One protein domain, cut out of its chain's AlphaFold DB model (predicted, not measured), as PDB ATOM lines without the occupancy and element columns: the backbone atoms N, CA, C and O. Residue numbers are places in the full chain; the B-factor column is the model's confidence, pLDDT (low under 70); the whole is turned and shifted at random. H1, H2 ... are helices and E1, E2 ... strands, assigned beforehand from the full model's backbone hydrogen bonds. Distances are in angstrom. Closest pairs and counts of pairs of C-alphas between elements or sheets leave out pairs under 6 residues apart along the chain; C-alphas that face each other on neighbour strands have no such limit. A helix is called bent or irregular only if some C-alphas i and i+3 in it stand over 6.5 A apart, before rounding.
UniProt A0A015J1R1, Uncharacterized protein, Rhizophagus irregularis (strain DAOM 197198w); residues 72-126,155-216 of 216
ATOM      1  N   GLU A  72     128.412  78.514 244.478       81.50
ATOM      2  CA  GLU A  72     128.980  77.216 244.111       81.50
ATOM      3  C   GLU A  72     128.605  76.808 242.684       81.50
ATOM      4  O   GLU A  72     129.465  76.333 241.947       81.50
ATOM      5  N   ILE A  73     127.354  77.031 242.268       83.88
ATOM      6  CA  ILE A  73     126.912  76.721 240.900       83.88
ATOM      7  C   ILE A  73     127.549  77.652 239.895       83.88
ATOM      8  O   ILE A  73     128.094  77.188 238.896       83.88
ATOM      9  N   VAL A  74     127.515  78.953 240.176       86.81
ATOM     10  CA  VAL A  74     128.120  79.945 239.288       86.81
ATOM     11  C   VAL A  74     129.623  79.675 239.163       86.81
ATOM     12  O   VAL A  74     130.147  79.636 238.058       86.81
ATOM     13  N   SER A  75     130.308  79.383 240.271       85.69
ATOM     14  CA  SER A  75     131.729  79.016 240.298       85.69
ATOM     15  C   SER A  75     132.029  77.763 239.473       85.69
ATOM     16  O   SER A  75     132.933  77.776 238.636       85.69
ATOM     17  N   TYR A  76     131.248  76.694 239.663       86.38
ATOM     18  CA  TYR A  76     131.398  75.454 238.905       86.38
ATOM     19  C   TYR A  76     131.226  75.689 237.401       86.38
ATOM     20  O   TYR A  76     132.087  75.295 236.618       86.38
ATOM     21  N   LYS A  77     130.161  76.394 237.008       89.81
ATOM     22  CA  LYS A  77     129.845  76.674 235.604       89.81
ATOM     23  C   LYS A  77     130.863  77.588 234.941       89.81
ATOM     24  O   LYS A  77     131.237  77.340 233.801       89.81
ATOM     25  N   ILE A  78     131.367  78.601 235.646       90.25
ATOM     26  CA  ILE A  78     132.455  79.445 235.138       90.25
ATOM     27  C   ILE A  78     133.714  78.611 234.931       90.25
ATOM     28  O   ILE A  78     134.347  78.731 233.889       90.25
ATOM     29  N   LYS A  79     134.068  77.750 235.891       90.06
ATOM     30  CA  LYS A  79     135.250  76.894 235.775       90.06
ATOM     31  C   LYS A  79     135.156  75.943 234.581       90.06
ATOM     32  O   LYS A  79     136.116  75.863 233.829       90.06
ATOM     33  N   GLU A  80     134.022  75.270 234.414       91.56
ATOM     34  CA  GLU A  80     133.752  74.393 233.266       91.56
ATOM     35  C   GLU A  80     133.811  75.178 231.944       91.56
ATOM     36  O   GLU A  80     134.451  74.767 230.985       91.56
ATOM     37  N   SER A  81     133.213  76.368 231.905       93.50
ATOM     38  CA  SER A  81     133.183  77.198 230.693       93.50
ATOM     39  C   SER A  81     134.543  77.797 230.340       93.50
ATOM     40  O   SER A  81     134.830  78.036 229.172       93.50
ATOM     41  N   ALA A  82     135.387  78.047 231.340       94.94
ATOM     42  CA  ALA A  82     136.735  78.570 231.167       94.94
ATOM     43  C   ALA A  82     137.775  77.476 230.867       94.94
ATOM     44  O   ALA A  82     138.951  77.808 230.726       94.94
ATOM     45  N   GLU A  83     137.381  76.200 230.740       95.50
ATOM     46  CA  GLU A  83     138.294  75.087 230.436       95.50
ATOM     47  C   GLU A  83     139.269  75.360 229.278       95.50
ATOM     48  O   GLU A  83     140.454  75.083 229.467       95.50
ATOM     49  N   PRO A  84     138.867  75.978 228.145       96.00
ATOM     50  CA  PRO A  84     139.809  76.310 227.074       96.00
ATOM     51  C   PRO A  84     140.967  77.208 227.541       96.00
ATOM     52  O   PRO A  84     142.123  76.972 227.190       96.00
ATOM     53  N   LEU A  85     140.680  78.217 228.372       94.31
ATOM     54  CA  LEU A  85     141.702  79.101 228.942       94.31
ATOM     55  C   LEU A  85     142.565  78.379 229.973       94.31
ATOM     56  O   LEU A  85     143.775  78.592 230.009       94.31
ATOM     57  N   ILE A  86     141.952  77.535 230.805       94.62
ATOM     58  CA  ILE A  86     142.661  76.755 231.824       94.62
ATOM     59  C   ILE A  86     143.667  75.820 231.150       94.62
ATOM     60  O   ILE A  86     144.848  75.852 231.487       94.62
ATOM     61  N   GLU A  87     143.234  75.055 230.144       95.69
ATOM     62  CA  GLU A  87     144.108  74.153 229.389       95.69
ATOM     63  C   GLU A  87     145.248  74.921 228.705       95.69
ATOM     64  O   GLU A  87     146.404  74.486 228.707       95.69
ATOM     65  N   TYR A  88     144.944  76.100 228.155       95.19
ATOM     66  CA  TYR A  88     145.949  76.943 227.524       95.19
ATOM     67  C   TYR A  88     147.007  77.448 228.517       95.19
ATOM     68  O   TYR A  88     148.203  77.384 228.216       95.19
ATOM     69  N   VAL A  89     146.597  77.899 229.706       95.44
ATOM     70  CA  VAL A  89     147.500  78.325 230.793       95.44
ATOM     71  C   VAL A  89     148.337  77.155 231.313       95.44
ATOM     72  O   VAL A  89     149.546  77.297 231.510       95.44
ATOM     73  N   ASP A  90     147.737  75.978 231.486       94.56
ATOM     74  CA  ASP A  90     148.449  74.780 231.942       94.56
ATOM     75  C   ASP A  90     149.555  74.377 230.959       94.56
ATOM     76  O   ASP A  90     150.654  73.983 231.360       94.56
ATOM     77  N   LYS A  91     149.292  74.522 229.658       94.50
ATOM     78  CA  LYS A  91     150.238  74.175 228.594       94.50
ATOM     79  C   LYS A  91     151.325  75.228 228.375       94.50
ATOM     80  O   LYS A  91     152.473  74.857 228.125       94.50
ATOM     81  N   ASN A  92     150.974  76.513 228.414       93.12
ATOM     82  CA  ASN A  92     151.860  77.601 227.977       93.12
ATOM     83  C   ASN A  92     152.405  78.461 229.126       93.12
ATOM     84  O   ASN A  92     153.369  79.195 228.926       93.12
ATOM     85  N   GLY A  93     151.843  78.343 230.327       91.94
ATOM     86  CA  GLY A  93     152.128  79.253 231.434       91.94
ATOM     87  C   GLY A  93     151.306  80.523 231.382       91.94
ATOM     88  O   GLY A  93     150.437  80.687 230.526       91.94
ATOM     89  N   GLY A  94     151.565  81.392 232.354       92.69
ATOM     90  CA  GLY A  94     150.872  82.659 232.507       92.69
ATOM     91  C   GLY A  94     149.664  82.606 233.439       92.69
ATOM     92  O   GLY A  94     149.542  81.755 234.327       92.69
ATOM     93  N   LYS A  95     148.783  83.580 233.238       95.38
ATOM     94  CA  LYS A  95     147.577  83.847 234.011       95.38
ATOM     95  C   LYS A  95     146.423  84.127 233.052       95.38
ATOM     96  O   LYS A  95     146.553  84.973 232.170       95.38
ATOM     97  N   ALA A  96     145.286  83.479 233.262       95.19
ATOM     98  CA  ALA A  96     144.025  83.838 232.630       95.19
ATOM     99  C   ALA A  96     143.049  84.428 233.648       95.19
ATOM    100  O   ALA A  96     143.099  84.116 234.840       95.19
ATOM    101  N   GLU A  97     142.143  85.275 233.177       95.94
ATOM    102  CA  GLU A  97     141.095  85.867 234.001       95.94
ATOM    103  C   GLU A  97     139.769  85.894 233.246       95.94
ATOM    104  O   GLU A  97     139.730  86.216 232.061       95.94
ATOM    105  N   VAL A  98     138.687  85.579 233.952       95.06
ATOM    106  CA  VAL A  98     137.302  85.780 233.529       95.06
ATOM    107  C   VAL A  98     136.662  86.744 234.520       95.06
ATOM    108  O   VAL A  98     136.659  86.479 235.723       95.06
ATOM    109  N   SER A  99     136.099  87.850 234.046       92.81
ATOM    110  CA  SER A  99     135.329  88.765 234.886       92.81
ATOM    111  C   SER A  99     134.019  89.171 234.229       92.81
ATOM    112  O   SER A  99     133.927  89.290 233.012       92.81
ATOM    113  N   ALA A 100     132.982  89.335 235.046       90.00
ATOM    114  CA  ALA A 100     131.677  89.793 234.595       90.00
ATOM    115  C   ALA A 100     130.926  90.480 235.734       90.00
ATOM    116  O   ALA A 100     131.135  90.167 236.913       90.00
ATOM    117  N   GLN A 101     130.018  91.385 235.380       86.69
ATOM    118  CA  GLN A 101     129.089  92.004 236.320       86.69
ATOM    119  C   GLN A 101     127.653  91.660 235.935       86.69
ATOM    120  O   GLN A 101     127.141  92.167 234.946       86.69
ATOM    121  N   VAL A 102     126.990  90.824 236.735       83.81
ATOM    122  CA  VAL A 102     125.592  90.432 236.513       83.81
ATOM    123  C   VAL A 102     124.744  90.941 237.670       83.81
ATOM    124  O   VAL A 102     124.908  90.500 238.810       83.81
ATOM    125  N   GLY A 103     123.861  91.901 237.389       80.19
ATOM    126  CA  GLY A 103     123.084  92.582 238.423       80.19
ATOM    127  C   GLY A 103     123.997  93.199 239.488       80.19
ATOM    128  O   GLY A 103     124.914  93.966 239.184       80.19
ATOM    129  N   ASN A 104     123.777  92.834 240.750       77.44
ATOM    130  CA  ASN A 104     124.593  93.279 241.884       77.44
ATOM    131  C   ASN A 104     125.812  92.382 242.176       77.44
ATOM    132  O   ASN A 104     126.466  92.554 243.206       77.44
ATOM    133  N   ARG A 105     126.126  91.408 241.315       81.81
ATOM    134  CA  ARG A 105     127.235  90.471 241.516       81.81
ATOM    135  C   ARG A 105     128.361  90.775 240.548       81.81
ATOM    136  O   ARG A 105     128.215  90.613 239.340       81.81
ATOM    137  N   LYS A 106     129.519  91.136 241.091       87.88
ATOM    138  CA  LYS A 106     130.773  91.118 240.347       87.88
ATOM    139  C   LYS A 106     131.462  89.781 240.575       87.88
ATOM    140  O   LYS A 106     131.695  89.374 241.717       87.88
ATOM    141  N   ILE A 107     131.784  89.121 239.475       90.38
ATOM    142  CA  ILE A 107     132.413  87.811 239.445       90.38
ATOM    143  C   ILE A 107     133.807  87.973 238.855       90.38
ATOM    144  O   ILE A 107     133.990  88.657 237.848       90.38
ATOM    145  N   THR A 108     134.806  87.374 239.492       93.00
ATOM    146  CA  THR A 108     136.176  87.357 238.972       93.00
ATOM    147  C   THR A 108     136.801  86.006 239.264       93.00
ATOM    148  O   THR A 108     136.952  85.626 240.425       93.00
ATOM    149  N   ALA A 109     137.155  85.285 238.206       93.75
ATOM    150  CA  ALA A 109     137.873  84.026 238.249       93.75
ATOM    151  C   ALA A 109     139.257  84.218 237.633       93.75
ATOM    152  O   ALA A 109     139.389  84.727 236.528       93.75
ATOM    153  N   THR A 110     140.289  83.827 238.363       94.88
ATOM    154  CA  THR A 110     141.688  83.868 237.952       94.88
ATOM    155  C   THR A 110     142.229  82.446 237.905       94.88
ATOM    156  O   THR A 110     142.025  81.659 238.832       94.88
ATOM    157  N   TYR A 111     142.973  82.143 236.848       93.38
ATOM    158  CA  TYR A 111     143.602  80.851 236.617       93.38
ATOM    159  C   TYR A 111     145.092  81.051 236.377       93.38
ATOM    160  O   TYR A 111     145.490  81.850 235.533       93.38
ATOM    161  N   SER A 112     145.921  80.328 237.114       93.12
ATOM    162  CA  SER A 112     147.357  80.209 236.887       93.12
ATOM    163  C   SER A 112     147.771  78.752 237.092       93.12
ATOM    164  O   SER A 112     147.022  77.966 237.672       93.12
ATOM    165  N   GLN A 113     148.986  78.390 236.675       86.94
ATOM    166  CA  GLN A 113     149.515  77.038 236.917       86.94
ATOM    167  C   GLN A 113     149.577  76.669 238.409       86.94
ATOM    168  O   GLN A 113     149.562  75.493 238.768       86.94
ATOM    169  N   GLU A 114     149.690  77.666 239.287       83.81
ATOM    170  CA  GLU A 114     149.839  77.446 240.726       83.81
ATOM    171  C   GLU A 114     148.492  77.347 241.444       83.81
ATOM    172  O   GLU A 114     148.390  76.658 242.463       83.81
ATOM    173  N   ALA A 115     147.464  78.039 240.943       83.62
ATOM    174  CA  ALA A 115     146.184  78.139 241.623       83.62
ATOM    175  C   ALA A 115     145.028  78.531 240.693       83.62
ATOM    176  O   ALA A 115     145.174  79.230 239.694       83.62
ATOM    177  N   THR A 116     143.827  78.132 241.104       87.69
ATOM    178  CA  THR A 116     142.570  78.696 240.611       87.69
ATOM    179  C   THR A 116     141.902  79.440 241.756       87.69
ATOM    180  O   THR A 116     141.661  78.854 242.813       87.69
ATOM    181  N   GLU A 117     141.568  80.707 241.535       89.25
ATOM    182  CA  GLU A 117     140.894  81.554 242.513       89.25
ATOM    183  C   GLU A 117     139.619  82.124 241.900       89.25
ATOM    184  O   GLU A 117     139.649  82.729 240.834       89.25
ATOM    185  N   ILE A 118     138.483  81.935 242.571       87.88
ATOM    186  CA  ILE A 118     137.198  82.496 242.147       87.88
ATOM    187  C   ILE A 118     136.672  83.352 243.289       87.88
ATOM    188  O   ILE A 118     136.546  82.889 244.424       87.88
ATOM    189  N   SER A 119     136.379  84.611 242.984       85.38
ATOM    190  CA  SER A 119     135.895  85.605 243.931       85.38
ATOM    191  C   SER A 119     134.567  86.195 243.470       85.38
ATOM    192  O   SER A 119     134.319  86.403 242.280       85.38
ATOM    193  N   PHE A 120     133.715  86.466 244.454       85.94
ATOM    194  CA  PHE A 120     132.414  87.081 244.265       85.94
ATOM    195  C   PHE A 120     132.318  88.284 245.188       85.94
ATOM    196  O   PHE A 120     132.558  88.172 246.391       85.94
ATOM    197  N   THR A 121     131.969  89.437 244.630       82.69
ATOM    198  CA  THR A 121     131.766  90.662 245.405       82.69
ATOM    199  C   THR A 121     130.403  91.250 245.086       82.69
ATOM    200  O   THR A 121     129.987  91.308 243.930       82.69
ATOM    201  N   SER A 122     129.687  91.662 246.129       71.50
ATOM    202  CA  SER A 122     128.454  92.423 245.969       71.50
ATOM    203  C   SER A 122     128.812  93.839 245.535       71.50
ATOM    204  O   SER A 122     129.470  94.566 246.282       71.50
ATOM    205  N   TYR A 123     128.374  94.227 244.347       64.62
ATOM    206  CA  TYR A 123     128.456  95.591 243.863       64.62
ATOM    207  C   TYR A 123     127.167  96.317 244.237       64.62
ATOM    208  O   TYR A 123     126.068  95.900 243.876       64.62
ATOM    209  N   THR A 124     127.304  97.402 244.991       56.00
ATOM    210  CA  THR A 124     126.234  98.391 245.113       56.00
ATOM    211  C   THR A 124     126.574  99.466 244.093       56.00
ATOM    212  O   THR A 124     127.646 100.053 244.234       56.00
ATOM    213  N   PRO A 125     125.748  99.695 243.052       50.78
ATOM    214  CA  PRO A 125     125.978 100.831 242.177       50.78
ATOM    215  C   PRO A 125     126.010 102.081 243.045       50.78
ATOM    216  O   PRO A 125     125.101 102.297 243.855       50.78
ATOM    217  N   GLU A 126     127.086 102.862 242.930       44.94
ATOM    218  CA  GLU A 126     127.062 104.223 243.442       44.94
ATOM    219  C   GLU A 126     125.903 104.905 242.722       44.94
ATOM    220  O   GLU A 126     125.899 105.044 241.500       44.94
ATOM    221  N   ASP A 155     143.098  97.209 221.893       37.25
ATOM    222  CA  ASP A 155     141.740  96.942 222.354       37.25
ATOM    223  C   ASP A 155     140.845  96.673 221.136       37.25
ATOM    224  O   ASP A 155     140.329  97.588 220.491       37.25
ATOM    225  N   TYR A 156     140.648  95.397 220.800       35.62
ATOM    226  CA  TYR A 156     139.683  95.008 219.773       35.62
ATOM    227  C   TYR A 156     138.262  95.160 220.334       35.62
ATOM    228  O   TYR A 156     137.711  94.254 220.957       35.62
ATOM    229  N   THR A 157     137.668  96.335 220.135       36.03
ATOM    230  CA  THR A 157     136.277  96.637 220.494       36.03
ATOM    231  C   THR A 157     135.433  96.756 219.220       36.03
ATOM    232  O   THR A 157     135.695  97.624 218.387       36.03
ATOM    233  N   PRO A 158     134.411  95.910 219.000       31.42
ATOM    234  CA  PRO A 158     133.363  96.256 218.050       31.42
ATOM    235  C   PRO A 158     132.508  97.387 218.648       31.42
ATOM    236  O   PRO A 158     131.793  97.182 219.627       31.42
ATOM    237  N   GLU A 159     132.596  98.590 218.067       33.53
ATOM    238  CA  GLU A 159     131.763  99.743 218.438       33.53
ATOM    239  C   GLU A 159     130.271  99.394 218.341       33.53
ATOM    240  O   GLU A 159     129.765  99.077 217.263       33.53
ATOM    241  N   THR A 160     129.538  99.500 219.455       35.47
ATOM    242  CA  THR A 160     128.081  99.685 219.411       35.47
ATOM    243  C   THR A 160     127.588 100.556 220.569       35.47
ATOM    244  O   THR A 160     128.044 100.444 221.701       35.47
ATOM    245  N   ASP A 161     126.684 101.459 220.197       30.69
ATOM    246  CA  ASP A 161     126.160 102.636 220.896       30.69
ATOM    247  C   ASP A 161     125.440 102.331 222.229       30.69
ATOM    248  O   ASP A 161     124.751 101.316 222.363       30.69
ATOM    249  N   PHE A 162     125.573 103.235 223.205       39.38
ATOM    250  CA  PHE A 162     125.070 103.082 224.574       39.38
ATOM    251  C   PHE A 162     123.569 103.378 224.695       39.38
ATOM    252  O   PHE A 162     123.074 104.414 224.250       39.38
ATOM    253  N   GLY A 163     122.854 102.524 225.434       29.48
ATOM    254  CA  GLY A 163     121.493 102.800 225.883       29.48
ATOM    255  C   GLY A 163     121.060 101.901 227.040       29.48
ATOM    256  O   GLY A 163     120.781 100.726 226.840       29.48
ATOM    257  N   THR A 164     120.916 102.492 228.233       32.22
ATOM    258  CA  THR A 164     120.198 101.954 229.413       32.22
ATOM    259  C   THR A 164     120.679 100.610 229.984       32.22
ATOM    260  O   THR A 164     120.093  99.560 229.737       32.22
ATOM    261  N   VAL A 165     121.674 100.665 230.875       48.94
ATOM    262  CA  VAL A 165     121.969  99.600 231.851       48.94
ATOM    263  C   VAL A 165     121.064  99.819 233.068       48.94
ATOM    264  O   VAL A 165     121.285 100.786 233.787       48.94
ATOM    265  N   ALA A 166     120.042  98.981 233.298       41.78
ATOM    266  CA  ALA A 166     119.438  98.863 234.641       41.78
ATOM    267  C   ALA A 166     118.475  97.681 234.865       41.78
ATOM    268  O   ALA A 166     118.414  97.209 235.993       41.78
ATOM    269  N   GLU A 167     117.716  97.183 233.878       42.97
ATOM    270  CA  GLU A 167     116.642  96.200 234.186       42.97
ATOM    271  C   GLU A 167     116.779  94.828 233.505       42.97
ATOM    272  O   GLU A 167     116.124  93.878 233.921       42.97
ATOM    273  N   SER A 168     117.637  94.687 232.490       48.06
ATOM    274  CA  SER A 168     117.732  93.456 231.680       48.06
ATOM    275  C   SER A 168     118.670  92.388 232.259       48.06
ATOM    276  O   SER A 168     118.477  91.198 232.029       48.06
ATOM    277  N   SER A 169     119.694  92.790 233.015       54.91
ATOM    278  CA  SER A 169     120.802  91.905 233.405       54.91
ATOM    279  C   SER A 169     120.451  90.884 234.496       54.91
ATOM    280  O   SER A 169     121.189  89.925 234.693       54.91
ATOM    281  N   SER A 170     119.348  91.078 235.224       60.38
ATOM    282  CA  SER A 170     118.920  90.213 236.339       60.38
ATOM    283  C   SER A 170     118.321  88.872 235.891       60.38
ATOM    284  O   SER A 170     118.098  87.983 236.713       60.38
ATOM    285  N   LEU A 171     118.085  88.691 234.586       75.44
ATOM    286  CA  LEU A 171     117.439  87.499 234.023       75.44
ATOM    287  C   LEU A 171     118.371  86.597 233.205       75.44
ATOM    288  O   LEU A 171     117.900  85.619 232.625       75.44
ATOM    289  N   ILE A 172     119.679  86.876 233.176       86.50
ATOM    290  CA  ILE A 172     120.630  86.060 232.413       86.50
ATOM    291  C   ILE A 172     120.660  84.638 232.979       86.50
ATOM    292  O   ILE A 172     120.991  84.418 234.153       86.50
ATOM    293  N   SER A 173     120.326  83.666 232.127       88.25
ATOM    294  CA  SER A 173     120.384  82.253 232.489       88.25
ATOM    295  C   SER A 173     121.830  81.802 232.696       88.25
ATOM    296  O   SER A 173     122.744  82.255 232.005       88.25
ATOM    297  N   ILE A 174     122.058  80.885 233.638       86.75
ATOM    298  CA  ILE A 174     123.411  80.372 233.893       86.75
ATOM    299  C   ILE A 174     123.996  79.687 232.660       86.75
ATOM    300  O   ILE A 174     125.186  79.835 232.405       86.75
ATOM    301  N   GLU A 175     123.183  78.946 231.906       87.00
ATOM    302  CA  GLU A 175     123.665  78.227 230.722       87.00
ATOM    303  C   GLU A 175     124.080  79.192 229.606       87.00
ATOM    304  O   GLU A 175     125.126  79.012 228.996       87.00
ATOM    305  N   GLU A 176     123.326  80.269 229.382       90.38
ATOM    306  CA  GLU A 176     123.688  81.285 228.389       90.38
ATOM    307  C   GLU A 176     124.928  82.086 228.800       90.38
ATOM    308  O   GLU A 176     125.806  82.369 227.977       90.38
ATOM    309  N   PHE A 177     125.044  82.395 230.092       90.81
ATOM    310  CA  PHE A 177     126.238  83.009 230.658       90.81
ATOM    311  C   PHE A 177     127.472  82.110 230.490       90.81
ATOM    312  O   PHE A 177     128.510  82.563 230.009       90.81
ATOM    313  N   ALA A 178     127.341  80.825 230.827       90.56
ATOM    314  CA  ALA A 178     128.374  79.804 230.672       90.56
ATOM    315  C   ALA A 178     128.809  79.650 229.205       90.56
ATOM    316  O   ALA A 178     129.994  79.751 228.883       90.56
ATOM    317  N   ASP A 179     127.852  79.510 228.290       91.12
ATOM    318  CA  ASP A 179     128.124  79.412 226.857       91.12
ATOM    319  C   ASP A 179     128.855  80.641 226.313       91.12
ATOM    320  O   ASP A 179     129.730  80.514 225.451       91.12
ATOM    321  N   THR A 180     128.514  81.827 226.811       92.69
ATOM    322  CA  THR A 180     129.166  83.072 226.398       92.69
ATOM    323  C   THR A 180     130.591  83.161 226.935       92.69
ATOM    324  O   THR A 180     131.495  83.514 226.177       92.69
ATOM    325  N   ILE A 181     130.828  82.759 228.190       94.31
ATOM    326  CA  ILE A 181     132.186  82.635 228.741       94.31
ATOM    327  C   ILE A 181     133.015  81.673 227.900       94.31
ATOM    328  O   ILE A 181     134.131  82.021 227.527       94.31
ATOM    329  N   ARG A 182     132.472  80.498 227.563       95.38
ATOM    330  CA  ARG A 182     133.181  79.495 226.763       95.38
ATOM    331  C   ARG A 182     133.597  80.043 225.403       95.38
ATOM    332  O   ARG A 182     134.767  79.958 225.051       95.38
ATOM    333  N   LYS A 183     132.673  80.671 224.673       92.19
ATOM    334  CA  LYS A 183     132.980  81.295 223.374       92.19
ATOM    335  C   LYS A 183     134.031  82.398 223.508       92.19
ATOM    336  O   LYS A 183     134.959  82.462 222.709       92.19
ATOM    337  N   SER A 184     133.915  83.248 224.529       91.81
ATOM    338  CA  SER A 184     134.886  84.320 224.790       91.81
ATOM    339  C   SER A 184     136.274  83.755 225.133       91.81
ATOM    340  O   SER A 184     137.292  84.256 224.653       91.81
ATOM    341  N   ALA A 185     136.323  82.671 225.912       92.44
ATOM    342  CA  ALA A 185     137.541  81.949 226.263       92.44
ATOM    343  C   ALA A 185     138.215  81.329 225.028       92.44
ATOM    344  O   ALA A 185     139.412  81.530 224.838       92.44
ATOM    345  N   GLU A 186     137.456  80.650 224.163       92.69
ATOM    346  CA  GLU A 186     137.950  80.091 222.895       92.69
ATOM    347  C   GLU A 186     138.572  81.175 222.004       92.69
ATOM    348  O   GLU A 186     139.699  81.018 221.538       92.69
ATOM    349  N   VAL A 187     137.891  82.313 221.841       90.81
ATOM    350  CA  VAL A 187     138.398  83.456 221.062       90.81
ATOM    351  C   VAL A 187     139.664  84.051 221.689       90.81
ATOM    352  O   VAL A 187     140.609  84.400 220.985       90.81
ATOM    353  N   THR A 188     139.723  84.141 223.020       88.69
ATOM    354  CA  THR A 188     140.919  84.631 223.728       88.69
ATOM    355  C   THR A 188     142.119  83.722 223.477       88.69
ATOM    356  O   THR A 188     143.218  84.216 223.226       88.69
ATOM    357  N   VAL A 189     141.910  82.402 223.513       92.56
ATOM    358  CA  VAL A 189     142.946  81.410 223.203       92.56
ATOM    359  C   VAL A 189     143.389  81.525 221.746       92.56
ATOM    360  O   VAL A 189     144.588  81.587 221.494       92.56
ATOM    361  N   GLU A 190     142.454  81.627 220.798       92.25
ATOM    362  CA  GLU A 190     142.771  81.786 219.373       92.25
ATOM    363  C   GLU A 190     143.654  83.020 219.128       92.25
ATOM    364  O   GLU A 190     144.691  82.931 218.465       92.25
ATOM    365  N   PHE A 191     143.308  84.165 219.721       87.69
ATOM    366  CA  PHE A 191     144.126  85.371 219.616       87.69
ATOM    367  C   PHE A 191     145.497  85.215 220.284       87.69
ATOM    368  O   PHE A 191     146.500  85.656 219.716       87.69
ATOM    369  N   ALA A 192     145.570  84.565 221.450       88.75
ATOM    370  CA  ALA A 192     146.836  84.324 222.139       88.75
ATOM    371  C   ALA A 192     147.758  83.401 221.323       88.75
ATOM    372  O   ALA A 192     148.964  83.638 221.250       88.75
ATOM    373  N   GLU A 193     147.204  82.394 220.646       90.12
ATOM    374  CA  GLU A 193     147.941  81.510 219.738       90.12
ATOM    375  C   GLU A 193     148.442  82.224 218.479       90.12
ATOM    376  O   GLU A 193     149.556  81.955 218.024       90.12
ATOM    377  N   LEU A 194     147.636  83.123 217.911       87.25
ATOM    378  CA  LEU A 194     147.960  83.824 216.668       87.25
ATOM    379  C   LEU A 194     148.979  84.948 216.860       87.25
ATOM    380  O   LEU A 194     149.906  85.084 216.056       87.25
ATOM    381  N   HIS A 195     148.789  85.768 217.890       82.38
ATOM    382  CA  HIS A 195     149.538  87.011 218.069       82.38
ATOM    383  C   HIS A 195     150.627  86.898 219.140       82.38
ATOM    384  O   HIS A 195     151.627  87.615 219.072       82.38
ATOM    385  N   GLY A 196     150.478  85.963 220.085       79.19
ATOM    386  CA  GLY A 196     151.292  85.912 221.294       79.19
ATOM    387  C   GLY A 196     151.057  87.121 222.208       79.19
ATOM    388  O   GLY A 196     150.404  88.095 221.843       79.19
ATOM    389  N   GLY A 197     151.622  87.072 223.414       84.50
ATOM    390  CA  GLY A 197     151.503  88.168 224.379       84.50
ATOM    391  C   GLY A 197     150.174  88.179 225.139       84.50
ATOM    392  O   GLY A 197     149.459  87.178 225.195       84.50
ATOM    393  N   SER A 198     149.894  89.305 225.794       90.38
ATOM    394  CA  SER A 198     148.667  89.490 226.569       90.38
ATOM    395  C   SER A 198     147.479  89.764 225.656       90.38
ATOM    396  O   SER A 198     147.558  90.608 224.766       90.38
ATOM    397  N   VAL A 199     146.363  89.091 225.919       91.94
ATOM    398  CA  VAL A 199     145.117  89.219 225.158       91.94
ATOM    399  C   VAL A 199     143.978  89.529 226.112       91.94
ATOM    400  O   VAL A 199     143.893  88.951 227.195       91.94
ATOM    401  N   LYS A 200     143.075  90.413 225.692       93.50
ATOM    402  CA  LYS A 200     141.825  90.722 226.383       93.50
ATOM    403  C   LYS A 200     140.694  90.739 225.361       93.50
ATOM    404  O   LYS A 200     140.776  91.441 224.360       93.50
ATOM    405  N   VAL A 201     139.644  89.978 225.630       87.44
ATOM    406  CA  VAL A 201     138.427  89.904 224.822       87.44
ATOM    407  C   VAL A 201     137.266  90.379 225.680       87.44
ATOM    408  O   VAL A 201     137.133  89.972 226.835       87.44
ATOM    409  N   ILE A 202     136.440  91.255 225.115       90.19
ATOM    410  CA  ILE A 202     135.224  91.768 225.744       90.19
ATOM    411  C   ILE A 202     134.041  91.278 224.912       90.19
ATOM    412  O   ILE A 202     133.944  91.578 223.724       90.19
ATOM    413  N   THR A 203     133.145  90.532 225.546       88.69
ATOM    414  CA  THR A 203     131.923  90.001 224.941       88.69
ATOM    415  C   THR A 203     130.715  90.577 225.672       88.69
ATOM    416  O   THR A 203     130.699  90.601 226.900       88.69
ATOM    417  N   GLN A 204     129.695  91.030 224.941       85.50
ATOM    418  CA  GLN A 204     128.449  91.514 225.541       85.50
ATOM    419  C   GLN A 204     127.344  90.455 225.506       85.50
ATOM    420  O   GLN A 204     127.158  89.777 224.495       85.50
ATOM    421  N   LEU A 205     126.584  90.366 226.598       84.19
ATOM    422  CA  LEU A 205     125.389  89.537 226.738       84.19
ATOM    423  C   LEU A 205     124.322  90.314 227.513       84.19
ATOM    424  O   LEU A 205     124.502  90.565 228.699       84.19
ATOM    425  N   ASP A 206     123.230  90.712 226.860       83.69
ATOM    426  CA  ASP A 206     122.106  91.436 227.487       83.69
ATOM    427  C   ASP A 206     122.525  92.623 228.379       83.69
ATOM    428  O   ASP A 206     121.992  92.850 229.469       83.69
ATOM    429  N   GLY A 207     123.509  93.397 227.907       76.75
ATOM    430  CA  GLY A 207     124.054  94.557 228.621       76.75
ATOM    431  C   GLY A 207     125.062  94.217 229.725       76.75
ATOM    432  O   GLY A 207     125.496  95.118 230.438       76.75
ATOM    433  N   VAL A 208     125.449  92.947 229.869       83.44
ATOM    434  CA  VAL A 208     126.568  92.506 230.707       83.44
ATOM    435  C   VAL A 208     127.825  92.357 229.867       83.44
ATOM    436  O   VAL A 208     127.839  91.641 228.865       83.44
ATOM    437  N   GLU A 209     128.904  92.985 230.321       88.31
ATOM    438  CA  GLU A 209     130.243  92.756 229.792       88.31
ATOM    439  C   GLU A 209     130.873  91.532 230.463       88.31
ATOM    440  O   GLU A 209     131.000  91.458 231.689       88.31
ATOM    441  N   ILE A 210     131.275  90.571 229.638       88.56
ATOM    442  CA  ILE A 210     132.082  89.414 230.009       88.56
ATOM    443  C   ILE A 210     133.467  89.643 229.425       88.56
ATOM    444  O   ILE A 210     133.638  89.749 228.211       88.56
ATOM    445  N   ILE A 211     134.461  89.717 230.296       92.38
ATOM    446  CA  ILE A 211     135.849  89.948 229.928       92.38
ATOM    447  C   ILE A 211     136.618  88.659 230.165       92.38
ATOM    448  O   ILE A 211     136.643  88.141 231.281       92.38
ATOM    449  N   THR A 212     137.281  88.167 229.129       91.81
ATOM    450  CA  THR A 212     138.227  87.056 229.221       91.81
ATOM    451  C   THR A 212     139.605  87.540 228.810       91.81
ATOM    452  O   THR A 212     139.750  88.294 227.852       91.81
ATOM    453  N   SER A 213     140.635  87.156 229.550       93.56
ATOM    454  CA  SER A 213     141.996  87.590 229.251       93.56
ATOM    455  C   SER A 213     143.027  86.515 229.536       93.56
ATOM    456  O   SER A 213     142.793  85.605 230.331       93.56
ATOM    457  N   TYR A 214     144.170  86.650 228.875       94.00
ATOM    458  CA  TYR A 214     145.365  85.846 229.062       94.00
ATOM    459  C   TYR A 214     146.585  86.766 229.146       94.00
ATOM    460  O   TYR A 214     146.671  87.770 228.444       94.00
ATOM    461  N   THR A 215     147.531  86.440 230.016       95.00
ATOM    462  CA  THR A 215     148.828  87.109 230.151       95.00
ATOM    463  C   THR A 215     149.897  86.035 230.363       95.00
ATOM    464  O   THR A 215     149.764  85.294 231.333       95.00
ATOM    465  N   PRO A 216     150.909  85.915 229.487       90.12
ATOM    466  CA  PRO A 216     151.939  84.876 229.572       90.12
ATOM    467  C   PRO A 216     152.880  85.010 230.778       90.12
ATOM    468  O   PRO A 216     153.032  86.133 231.312       90.12
TER     469      PRO A 216
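AT A GLANCE: This is residues 72 to 126 and 155 to 216 of the 216 residues of an uncharacterized protein of Rhizophagus irregularis (strain DAOM 197198w) (UniProt A0A015J1R1). A twisted sheet of five strands has three helices over one face and no named helix over the other: long H3 covers the E4 and E5 side, while the shorter H1 and H2, one after the other, cover the rest. The printed part has 117 residues with three named helices and five named strands, in the order H1 H2 E1 E2 E3 H3 E4 E5; the class is mixed. The antiparallel sheet runs E3 E2 E1 E5 E4. The whole is compact, with a radius of gyration of the C-alphas of 14.1 A and spans of 40 by 34 by 26 A.

HOW THE PARTS SIT: E1, residues 95 to 102, E2, residues 105 to 112, and E3, residues 116 to 122, form a meander of two hairpins, each strand the antiparallel neighbour of the one before; N 98 and O 109 are 2.8 A apart, N 108 and O 119 3.0 A. E5, residues 208 to 215, is E1's antiparallel neighbour, with N 97 and O 213 at 2.9 A, and forms a hairpin with E4, residues 199 to 205, with N 201 and O 212 at 2.8 A. H3, residues 174 to 195, is on the sheet at a height of 7.7 A; its closest C-alphas to E4 are Thr 188 and Val 201, 5.9 A. H1, residues 72 to 81, and H2, residues 83 to 92, are on the same face of the sheet as H3; H1, H2 and H3 on one face of the sheet E3 E2 E1 E5 E4 make two layers, helices on one face of a sheet. H1 touches H3 at Ser 81 and Arg 182, closest C-alphas 4.6 A; H2 touches residues 182 to 189 of H3 alone, closest C-alphas Leu 85 and Ala 185, 5.7 A. Every O i to N i+4 pair in H1, H2 and H3 is within hydrogen-bond range.

IN THESE COORDINATES: H3 spans 31.3 A, E1 and E2 23.1 A each, and E5 22.9 A. C-alpha 72 begins H1 at (128.980, 77.216, 244.111); C-alpha 215 ends E5 at (148.828, 87.109, 230.151).

THE WHOLE: Residues 127 to 154 are not printed, a gap of 26.7 A between C-alphas 126 and 155. Links printed whole are tight. Residues 123 to 126 and 155 to 170 have pLDDT under 70.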